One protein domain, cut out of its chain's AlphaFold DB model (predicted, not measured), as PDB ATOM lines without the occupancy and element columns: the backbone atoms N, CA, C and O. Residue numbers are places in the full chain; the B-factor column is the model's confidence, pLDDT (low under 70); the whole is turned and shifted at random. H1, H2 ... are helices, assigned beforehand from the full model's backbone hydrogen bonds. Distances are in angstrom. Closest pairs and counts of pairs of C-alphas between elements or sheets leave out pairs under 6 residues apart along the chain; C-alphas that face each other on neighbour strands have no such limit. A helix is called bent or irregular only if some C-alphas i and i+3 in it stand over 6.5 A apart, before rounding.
ATOM      1  N   PHE A  80     -11.287  -5.294 -47.608       89.94
ATOM      2  CA  PHE A  80     -11.149  -3.915 -48.075       89.94
ATOM      3  C   PHE A  80     -12.438  -3.407 -48.731       89.94
ATOM      4  O   PHE A  80     -12.872  -2.295 -48.428       89.94
ATOM      5  N   LEU A  81     -13.052  -4.201 -49.614       90.94
ATOM      6  CA  LEU A  81     -14.303  -3.839 -50.281       90.94
ATOM      7  C   LEU A  81     -15.458  -3.722 -49.285       90.94
ATOM      8  O   LEU A  81     -16.201  -2.747 -49.359       90.94
ATOM      9  N   GLU A  82     -15.567  -4.636 -48.323       92.00
ATOM     10  CA  GLU A  82     -16.552  -4.571 -47.237       92.00
ATOM     11  C   GLU A  82     -16.390  -3.292 -46.405       92.00
ATOM     12  O   GLU A  82     -17.356  -2.560 -46.189       92.00
ATOM     13  N   GLN A  83     -15.161  -2.963 -45.990       91.25
ATOM     14  CA  GLN A  83     -14.880  -1.725 -45.254       91.25
ATOM     15  C   GLN A  83     -15.187  -0.474 -46.081       91.25
ATOM     16  O   GLN A  83     -15.650   0.530 -45.535       91.25
ATOM     17  N   SER A  84     -14.892  -0.499 -47.381       90.94
ATOM     18  CA  SER A  84     -15.218   0.594 -48.296       90.94
ATOM     19  C   SER A  84     -16.725   0.759 -48.458       90.94
ATOM     20  O   SER A  84     -17.214   1.878 -48.326       90.94
ATOM     21  N   LEU A  85     -17.458  -0.336 -48.660       93.50
ATOM     22  CA  LEU A  85     -18.913  -0.326 -48.760       93.50
ATOM     23  C   LEU A  85     -19.541   0.204 -47.471       93.50
ATOM     24  O   LEU A  85     -20.340   1.128 -47.528       93.50
ATOM     25  N   ALA A  86     -19.119  -0.299 -46.309       95.62
ATOM     26  CA  ALA A  86     -19.620   0.161 -45.017       95.62
ATOM     27  C   ALA A  86     -19.410   1.672 -44.815       95.62
ATOM     28  O   ALA A  86     -20.307   2.368 -44.339       95.62
ATOM     29  N   LYS A  87     -18.246   2.204 -45.216       94.12
ATOM     30  CA  LYS A  87     -17.964   3.648 -45.162       94.12
ATOM     31  C   LYS A  87     -18.871   4.443 -46.092       94.12
ATOM     32  O   LYS A  87     -19.413   5.460 -45.664       94.12
ATOM     33  N   ASP A  88     -19.034   3.996 -47.333       94.00
ATOM     34  CA  ASP A  88     -19.869   4.679 -48.321       94.00
ATOM     35  C   ASP A  88     -21.351   4.638 -47.904       94.00
ATOM     36  O   ASP A  88     -22.036   5.660 -47.955       94.00
ATOM     37  N   THR A  89     -21.832   3.507 -47.376       96.38
ATOM     38  CA  THR A  89     -23.174   3.377 -46.790       96.38
ATOM     39  C   THR A  89     -23.353   4.313 -45.600       96.38
ATOM     40  O   THR A  89     -24.342   5.037 -45.537       96.38
ATOM     41  N   GLN A  90     -22.390   4.379 -44.677       97.44
ATOM     42  CA  GLN A  90     -22.471   5.296 -43.540       97.44
ATOM     43  C   GLN A  90     -22.508   6.767 -43.986       97.44
ATOM     44  O   GLN A  90     -23.223   7.576 -43.393       97.44
ATOM     45  N   GLN A  91     -21.744   7.133 -45.017       96.50
ATOM     46  CA  GLN A  91     -21.787   8.481 -45.589       96.50
ATOM     47  C   GLN A  91     -23.146   8.783 -46.220       96.50
ATOM     48  O   GLN A  91     -23.681   9.866 -45.994       96.50
ATOM     49  N   LEU A  92     -23.721   7.829 -46.955       97.44
ATOM     50  CA  LEU A  92     -25.051   7.971 -47.540       97.44
ATOM     51  C   LEU A  92     -26.115   8.208 -46.464       97.44
ATOM     52  O   LEU A  92     -26.888   9.152 -46.585       97.44
ATOM     53  N   TRP A  93     -26.104   7.414 -45.392       97.50
ATOM     54  CA  TRP A  93     -27.030   7.576 -44.267       97.50
ATOM     55  C   TRP A  93     -26.918   8.960 -43.621       97.50
ATOM     56  O   TRP A  93     -27.930   9.606 -43.364       97.50
ATOM     57  N   LYS A  94     -25.694   9.462 -43.407       96.81
ATOM     58  CA  LYS A  94     -25.484  10.820 -42.875       96.81
ATOM     59  C   LYS A  94     -26.052  11.893 -43.798       96.81
ATOM     60  O   LYS A  94     -26.704  12.811 -43.320       96.81
ATOM     61  N   LEU A  95     -25.827  11.771 -45.105       97.44
ATOM     62  CA  LEU A  95     -26.358  12.721 -46.083       97.44
ATOM     63  C   LEU A  95     -27.888  12.679 -46.151       97.44
ATOM     64  O   LEU A  95     -28.513  13.727 -46.269       97.44
ATOM     65  N   GLN A  96     -28.491  11.491 -46.062       96.44
ATOM     66  CA  GLN A  96     -29.945  11.337 -46.006       96.44
ATOM     67  C   GLN A  96     -30.525  12.019 -44.768       96.44
ATOM     68  O   GLN A  96     -31.450  12.814 -44.902       96.44
ATOM     69  N   GLU A  97     -29.934  11.790 -43.597       92.88
ATOM     70  CA  GLU A  97     -30.355  12.432 -42.349       92.88
ATOM     71  C   GLU A  97     -30.181  13.958 -42.400       92.88
ATOM     72  O   GLU A  97     -31.068  14.716 -42.012       92.88
ATOM     73  N   GLU A  98     -29.053  14.443 -42.925       94.44
ATOM     74  CA  GLU A  98     -28.818  15.878 -43.108       94.44
ATOM     75  C   GLU A  98     -29.830  16.516 -44.065       94.44
ATOM     76  O   GLU A  98     -30.297  17.628 -43.811       94.44
ATOM     77  N   ASN A  99     -30.171  15.835 -45.160       95.88
ATOM     78  CA  ASN A  99     -31.161  16.318 -46.118       95.88
ATOM     79  C   ASN A  99     -32.561  16.321 -45.512       95.88
ATOM     80  O   ASN A  99     -33.235  17.346 -45.574       95.88
ATOM     81  N   TYR A 100     -32.948  15.235 -44.845       92.00
ATOM     82  CA  TYR A 100     -34.225  15.130 -44.150       92.00
ATOM     83  C   TYR A 100     -34.389  16.253 -43.117       92.00
ATOM     84  O   TYR A 100     -35.372  16.995 -43.131       92.00
ATOM     85  N   ARG A 101     -33.362  16.505 -42.295       89.94
ATOM     86  CA  ARG A 101     -33.367  17.634 -41.350       89.94
ATOM     87  C   ARG A 101     -33.474  18.997 -42.034       89.94
ATOM     88  O   ARG A 101     -34.097  19.903 -41.479       89.94
ATOM     89  N   LYS A 102     -32.852  19.195 -43.201       92.12
ATOM     90  CA  LYS A 102     -32.979  20.450 -43.967       92.12
ATOM     91  C   LYS A 102     -34.393  20.633 -44.512       92.12
ATOM     92  O   LYS A 102     -34.916  21.742 -44.436       92.12
ATOM     93  N   GLU A 103     -35.005  19.568 -45.020       91.62
ATOM     94  CA  GLU A 103     -36.381  19.579 -45.521       91.62
ATOM     95  C   GLU A 103     -37.374  19.912 -44.406       91.62
ATOM     96  O   GLU A 103     -38.166  20.840 -44.558       91.62
ATOM     97  N   LEU A 104     -37.266  19.265 -43.243       90.62
ATOM     98  CA  LEU A 104     -38.135  19.568 -42.103       90.62
ATOM     99  C   LEU A 104     -37.970  21.002 -41.591       90.62
ATOM    100  O   LEU A 104     -38.960  21.673 -41.303       90.62
ATOM    101  N   ASN A 105     -36.732  21.505 -41.512       89.56
ATOM    102  CA  ASN A 105     -36.495  22.904 -41.149       89.56
ATOM    103  C   ASN A 105     -37.137  23.862 -42.156       89.56
ATOM    104  O   ASN A 105     -37.744  24.854 -41.759       89.56
ATOM    105  N   LYS A 106     -37.035  23.562 -43.456       90.06
ATOM    106  CA  LYS A 106     -37.688  24.353 -44.501       90.06
ATOM    107  C   LYS A 106     -39.206  24.372 -44.302       90.06
ATOM    108  O   LYS A 106     -39.781  25.456 -44.255       90.06
ATOM    109  N   VAL A 107     -39.828  23.208 -44.100       89.56
ATOM    110  CA  VAL A 107     -41.279  23.106 -43.874       89.56
ATOM    111  C   VAL A 107     -41.709  23.871 -42.622       89.56
ATOM    112  O   VAL A 107     -42.721  24.574 -42.650       89.56
ATOM    113  N   MET A 108     -40.934  23.794 -41.537       87.88
ATOM    114  CA  MET A 108     -41.179  24.564 -40.316       87.88
ATOM    115  C   MET A 108     -41.219  26.072 -40.610       87.88
ATOM    116  O   MET A 108     -42.198  26.733 -40.267       87.88
ATOM    117  N   PHE A 109     -40.198  26.620 -41.280       87.00
ATOM    118  CA  PHE A 109     -40.143  28.052 -41.595       87.00
ATOM    119  C   PHE A 109     -41.223  28.494 -42.589       87.00
ATOM    120  O   PHE A 109     -41.831  29.548 -42.403       87.00
ATOM    121  N   GLU A 110     -41.503  27.702 -43.625       88.44
ATOM    122  CA  GLU A 110     -42.584  27.996 -44.574       88.44
ATOM    123  C   GLU A 110     -43.953  28.009 -43.882       88.44
ATOM    124  O   GLU A 110     -44.784  28.876 -44.154       88.44
ATOM    125  N   SER A 111     -44.171  27.105 -42.929       86.31
ATOM    126  CA  SER A 111     -45.408  27.052 -42.147       86.31
ATOM    127  C   SER A 111     -45.559  28.262 -41.226       86.31
ATOM    128  O   SER A 111     -46.638  28.848 -41.168       86.31
ATOM    129  N   LEU A 112     -44.474  28.697 -40.573       82.56
ATOM    130  CA  LEU A 112     -44.443  29.942 -39.792       82.56
ATOM    131  C   LEU A 112     -44.677  31.187 -40.657       82.56
ATOM    132  O   LEU A 112     -45.208  32.181 -40.171       82.56
ATOM    133  N   SER A 113     -44.318  31.119 -41.939       86.62
ATOM    134  CA  SER A 113     -44.550  32.190 -42.914       86.62
ATOM    135  C   SER A 113     -45.995  32.218 -43.438       86.62
ATOM    136  O   SER A 113     -46.326  33.058 -44.268       86.62
ATOM    137  N   GLY A 114     -46.858  31.314 -42.957       81.62
ATOM    138  CA  GLY A 114     -48.278  31.250 -43.304       81.62
ATOM    139  C   GLY A 114     -48.616  30.330 -44.479       81.62
ATOM    140  O   GLY A 114     -49.778  30.264 -44.867       81.62
ATOM    141  N   ASN A 115     -47.655  29.569 -45.018       77.88
ATOM    142  CA  ASN A 115     -47.877  28.740 -46.212       77.88
ATOM    143  C   ASN A 115     -48.632  27.417 -45.950       77.88
ATOM    144  O   ASN A 115     -48.812  26.629 -46.872       77.88
ATOM    145  N   GLY A 116     -49.088  27.145 -44.719       70.56
ATOM    146  CA  GLY A 116     -50.040  26.058 -44.427       70.56
ATOM    147  C   GLY A 116     -49.569  24.623 -44.726       70.56
ATOM    148  O   GLY A 116     -50.403  23.739 -44.900       70.56
ATOM    149  N   ILE A 117     -48.259  24.363 -44.774       81.19
ATOM    150  CA  ILE A 117     -47.690  23.105 -45.302       81.19
ATOM    151  C   ILE A 117     -47.759  21.936 -44.298       81.19
ATOM    152  O   ILE A 117     -47.730  20.781 -44.700       81.19
ATOM    153  N   LEU A 118     -47.928  22.189 -42.995       79.25
ATOM    154  CA  LEU A 118     -47.948  21.122 -41.975       79.25
ATOM    155  C   LEU A 118     -49.056  20.081 -42.179       79.25
ATOM    156  O   LEU A 118     -48.894  18.931 -41.787       79.25
ATOM    157  N   GLN A 119     -50.177  20.464 -42.791       80.19
ATOM    158  CA  GLN A 119     -51.338  19.582 -42.965       80.19
ATOM    159  C   GLN A 119     -51.069  18.423 -43.937       80.19
ATOM    160  O   GLN A 119     -51.792  17.432 -43.907       80.19
ATOM    161  N   SER A 120     -50.046  18.536 -44.792       82.56
ATOM    162  CA  SER A 120     -49.663  17.486 -45.741       82.56
ATOM    163  C   SER A 120     -48.618  16.510 -45.193       82.56
ATOM    164  O   SER A 120     -48.301  15.527 -45.863       82.56
ATOM    165  N   LEU A 121     -48.082  16.756 -43.994       86.44
ATOM    166  CA  LEU A 121     -47.073  15.904 -43.370       86.44
ATOM    167  C   LEU A 121     -47.694  14.688 -42.677       86.44
ATOM    168  O   LEU A 121     -48.800  14.738 -42.136       86.44
ATOM    169  N   ASN A 122     -46.937  13.591 -42.638       90.62
ATOM    170  CA  ASN A 122     -47.308  12.425 -41.844       90.62
ATOM    171  C   ASN A 122     -47.048  12.676 -40.339       90.62
ATOM    172  O   ASN A 122     -46.371  13.626 -39.945       90.62
ATOM    173  N   THR A 123     -47.563  11.802 -39.470       91.12
ATOM    174  CA  THR A 123     -47.433  11.953 -38.009       91.12
ATOM    175  C   THR A 123     -45.982  11.910 -37.511       91.12
ATOM    176  O   THR A 123     -45.652  12.585 -36.539       91.12
ATOM    177  N   MET A 124     -45.109  11.131 -38.153       89.62
ATOM    178  CA  MET A 124     -43.691  11.041 -37.792       89.62
ATOM    179  C   MET A 124     -42.966  12.355 -38.102       89.62
ATOM    180  O   MET A 124     -42.294  12.900 -37.227       89.62
ATOM    181  N   ASP A 125     -43.175  12.897 -39.299       89.69
ATOM    182  CA  ASP A 125     -42.601  14.168 -39.736       89.69
ATOM    183  C   ASP A 125     -43.117  15.319 -38.861       89.69
ATOM    184  O   ASP A 125     -42.340  16.168 -38.428       89.69
ATOM    185  N   LEU A 126     -44.413  15.322 -38.524       90.44
ATOM    186  CA  LEU A 126     -45.015  16.304 -37.615       90.44
ATOM    187  C   LEU A 126     -44.381  16.277 -36.221       90.44
ATOM    188  O   LEU A 126     -44.088  17.334 -35.659       90.44
ATOM    189  N   ASN A 127     -44.140  15.087 -35.666       90.38
ATOM    190  CA  ASN A 127     -43.461  14.945 -34.378       90.38
ATOM    191  C   ASN A 127     -42.033  15.502 -34.436       90.38
ATOM    192  O   ASN A 127     -41.596  16.187 -33.506       90.38
ATOM    193  N   GLU A 128     -41.319  15.248 -35.531       90.25
ATOM    194  CA  GLU A 128     -39.950  15.724 -35.704       90.25
ATOM    195  C   GLU A 128     -39.890  17.247 -35.910       90.25
ATOM    196  O   GLU A 128     -39.061  17.918 -35.292       90.25
ATOM    197  N   VAL A 129     -40.827  17.832 -36.665       90.50
ATOM    198  CA  VAL A 129     -40.999  19.295 -36.745       90.50
ATOM    199  C   VAL A 129     -41.301  19.880 -35.366       90.50
ATOM    200  O   VAL A 129     -40.681  20.866 -34.972       90.50
ATOM    201  N   GLY A 130     -42.195  19.262 -34.589       89.31
ATOM    202  CA  GLY A 130     -42.485  19.686 -33.217       89.31
ATOM    203  C   GLY A 130     -41.240  19.680 -32.323       89.31
ATOM    204  O   GLY A 130     -41.012  20.624 -31.557       89.31
ATOM    205  N   ARG A 131     -40.382  18.660 -32.462       89.75
ATOM    206  CA  ARG A 131     -39.083  18.588 -31.777       89.75
ATOM    207  C   ARG A 131     -38.156  19.731 -32.197       89.75
ATOM    208  O   ARG A 131     -37.578  20.379 -31.323       89.75
ATOM    209  N   LEU A 132     -38.052  20.013 -33.498       89.88
ATOM    210  CA  LEU A 132     -37.246  21.115 -34.037       89.88
ATOM    211  C   LEU A 132     -37.729  22.483 -33.541       89.88
ATOM    212  O   LEU A 132     -36.907  23.317 -33.164       89.88
ATOM    213  N   VAL A 133     -39.042  22.715 -33.482       89.62
ATOM    214  CA  VAL A 133     -39.615  23.956 -32.934       89.62
ATOM    215  C   VAL A 133     -39.215  24.126 -31.470       89.62
ATOM    216  O   VAL A 133     -38.702  25.177 -31.088       89.62
ATOM    217  N   LYS A 134     -39.381  23.080 -30.650       92.06
ATOM    218  CA  LYS A 134     -39.009  23.115 -29.228       92.06
ATOM    219  C   LYS A 134     -37.518  23.401 -29.030       92.06
ATOM    220  O   LYS A 134     -37.154  24.169 -28.139       92.06
ATOM    221  N   GLN A 135     -36.665  22.797 -29.856       91.94
ATOM    222  CA  GLN A 135     -35.227  23.031 -29.806       91.94
ATOM    223  C   GLN A 135     -34.877  24.476 -30.178       91.94
ATOM    224  O   GLN A 135     -34.179  25.133 -29.415       91.94
ATOM    225  N   ASN A 136     -35.439  25.013 -31.266       90.44
ATOM    226  CA  ASN A 136     -35.221  26.409 -31.655       90.44
ATOM    227  C   ASN A 136     -35.686  27.403 -30.581       90.44
ATOM    228  O   ASN A 136     -34.990  28.379 -30.320       90.44
ATOM    229  N   LEU A 137     -36.834  27.163 -29.935       93.06
ATOM    230  CA  LEU A 137     -37.298  28.000 -28.820       93.06
ATOM    231  C   LEU A 137     -36.306  27.981 -27.650       93.06
ATOM    232  O   LEU A 137     -35.985  29.033 -27.104       93.06
ATOM    233  N   THR A 138     -35.775  26.802 -27.319       96.06
ATOM    234  CA  THR A 138     -34.752  26.650 -26.270       96.06
ATOM    235  C   THR A 138     -33.478  27.422 -26.628       96.06
ATOM    236  O   THR A 138     -32.970  28.188 -25.812       96.06
ATOM    237  N   ASP A 139     -33.000  27.293 -27.870       95.00
ATOM    238  CA  ASP A 139     -31.805  27.992 -28.353       95.00
ATOM    239  C   ASP A 139     -31.992  29.523 -28.358       95.00
ATOM    240  O   ASP A 139     -31.055  30.277 -28.068       95.00
ATOM    241  N   ILE A 140     -33.199  30.007 -28.678       94.88
ATOM    242  CA  ILE A 140     -33.558  31.430 -28.602       94.88
ATOM    243  C   ILE A 140     -33.516  31.915 -27.150       94.88
ATOM    244  O   ILE A 140     -32.869  32.929 -26.877       94.88
ATOM    245  N   ASP A 141     -34.144  31.190 -26.222       96.31
ATOM    246  CA  ASP A 141     -34.148  31.531 -24.795       96.31
ATOM    247  C   ASP A 141     -32.725  31.595 -24.222       96.31
ATOM    248  O   ASP A 141     -32.372  32.541 -23.508       96.31
ATOM    249  N   ASP A 142     -31.876  30.630 -24.573       96.31
ATOM    250  CA  ASP A 142     -30.480  30.604 -24.138       96.31
ATOM    251  C   ASP A 142     -29.681  31.781 -24.709       96.31
ATOM    252  O   ASP A 142     -28.937  32.443 -23.974       96.31
ATOM    253  N   ARG A 143     -29.879  32.129 -25.990       95.69
ATOM    254  CA  ARG A 143     -29.258  33.325 -26.590       95.69
ATOM    255  C   ARG A 143     -29.716  34.610 -25.904       95.69
ATOM    256  O   ARG A 143     -28.874  35.459 -25.607       95.69
ATOM    257  N   ILE A 144     -31.009  34.750 -25.604       95.88
ATOM    258  CA  ILE A 144     -31.549  35.905 -24.868       95.88
ATOM    259  C   ILE A 144     -30.888  36.012 -23.488       95.88
ATOM    260  O   ILE A 144     -30.451  37.099 -23.096       95.88
ATOM    261  N   ARG A 145     -30.753  34.898 -22.758       95.06
ATOM    262  CA  ARG A 145     -30.091  34.866 -21.441       95.06
ATOM    263  C   ARG A 145     -28.631  35.302 -21.512       95.06
ATOM    264  O   ARG A 145     -28.201  36.085 -20.663       95.06
ATOM    265  N   VAL A 146     -27.876  34.809 -22.494       95.31
ATOM    266  CA  VAL A 146     -26.462  35.177 -22.686       95.31
ATOM    267  C   VAL A 146     -26.326  36.672 -22.974       95.31
ATOM    268  O   VAL A 146     -25.551  37.351 -22.302       95.31
ATOM    269  N   LEU A 147     -27.122  37.202 -23.907       94.19
ATOM    270  CA  LEU A 147     -27.089  38.622 -24.273       94.19
ATOM    271  C   LEU A 147     -27.492  39.532 -23.102       94.19
ATOM    272  O   LEU A 147     -26.834  40.537 -22.852       94.19
ATOM    273  N   THR A 148     -28.512  39.146 -22.333       91.25
ATOM    274  CA  THR A 148     -28.989  39.918 -21.169       91.25
ATOM    275  C   THR A 148     -27.976  39.933 -20.021       91.25
ATOM    276  O   THR A 148     -27.901  40.903 -19.268       91.25
ATOM    277  N   LYS A 149     -27.192  38.860 -19.850       87.44
ATOM    278  CA  LYS A 149     -26.095  38.834 -18.871       87.44
ATOM    279  C   LYS A 149     -24.937  39.730 -19.307       87.44
ATOM    280  O   LYS A 149     -24.436  40.478 -18.479       87.44
ATOM    281  N   ALA A 150     -24.565  39.691 -20.586       77.38
ATOM    282  CA  ALA A 150     -23.488  40.515 -21.135       77.38
ATOM    283  C   ALA A 150     -23.809  42.020 -21.124       77.38
ATOM    284  O   ALA A 150     -22.908  42.831 -20.979       77.38
ATOM    285  N   SER A 151     -25.081  42.412 -21.240       73.38
ATOM    286  CA  SER A 151     -25.492  43.820 -21.136       73.38
ATOM    287  C   SER A 151     -25.552  44.352 -19.698       73.38
ATOM    288  O   SER A 151     -25.796  45.538 -19.498       73.38
ATOM    289  N   ARG A 152     -25.443  43.472 -18.693       69.38
ATOM    290  CA  ARG A 152     -25.487  43.809 -17.258       69.38
ATOM    291  C   ARG A 152     -24.105  43.762 -16.589       69.38
ATOM    292  O   ARG A 152     -24.022  44.085 -15.405       69.38
TER     293      ARG A 152
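What this domain is: This is residues 80 to 152 of the 153 residues of the protein "MADS-box domain-containing protein" of Gossypium raimondii (UniProt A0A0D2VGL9). Two long helices, H1 and H3, meet near their ends and make a wide V, with the last part of H1 and the first part of H3 at the corner. The very short helix H2 lies in the loop that joins them beside this corner, and the two arms of the V, residues 80 to 99 and residues 134 to 152, stick out free. The printed part has 73 residues with three named helices, in the order H1, H2, H3, and no named strand; the class is all helix. The whole is extended, with a radius of gyration of the C-alphas of 18.0 A, and flat, with spans of 58 by 37 by 16 A.

Where its parts are: H1 holds residues 80 to 112 and is the longest helix by residues; it begins at C-alpha 80 at (-11.149, -3.915, -48.075) and measures 48.2 A from first to last C-alpha. H2 holds residues 117 to 120, four residues, with C-alpha 117 at (-47.690, 23.105, -45.302), and measures 6.0 A. H3 holds residues 123 to 150 and measures 40.9 A, ending at C-alpha 150 at (-23.488, 40.515, -21.135). The three helices are neither bent nor irregular.

How they stand to each other: H1 and H3 touch, with residues 104 to 108 of H1 alone and residues 125 to 133 of H3 alone. Their closest C-alphas are those of Leu 104 and Val 129, 6.1 A apart. Their lines stand at 76 degrees, about perpendicular, and their centres are 21.7 A apart. H1 touches H2 with its residues 107 to 111 alone, and the closest C-alphas are those of Ser 111 and Ile 117, 5.5 A apart. H2 and H3 are close but not clearly touching, the closest C-alphas being those of Leu 118 and Leu 126, 7.1 A apart. In H1 and H3 every pair of O of residue i and N of residue i+4 is within hydrogen-bond range; H2 is too short for such a pair, and its one pair of O of residue i and N of residue i+3 is within range.

The domain as a whole: The two C-alphas farthest apart are those of Leu 81 and Arg 152, at 59.0 A. The printed part runs from residue 80 to residue 152 of a chain of 153 residues and has no cut. The link from H1 to H2, with 4 residues between them, is tight, and the link from H2 to H3, with 2 residues, is tight too. The mean pLDDT of the printed part is 90.1; one residue, Arg 152, is under 70, and the mean of H2 is 81, against 92 for H1 and 92 for H3.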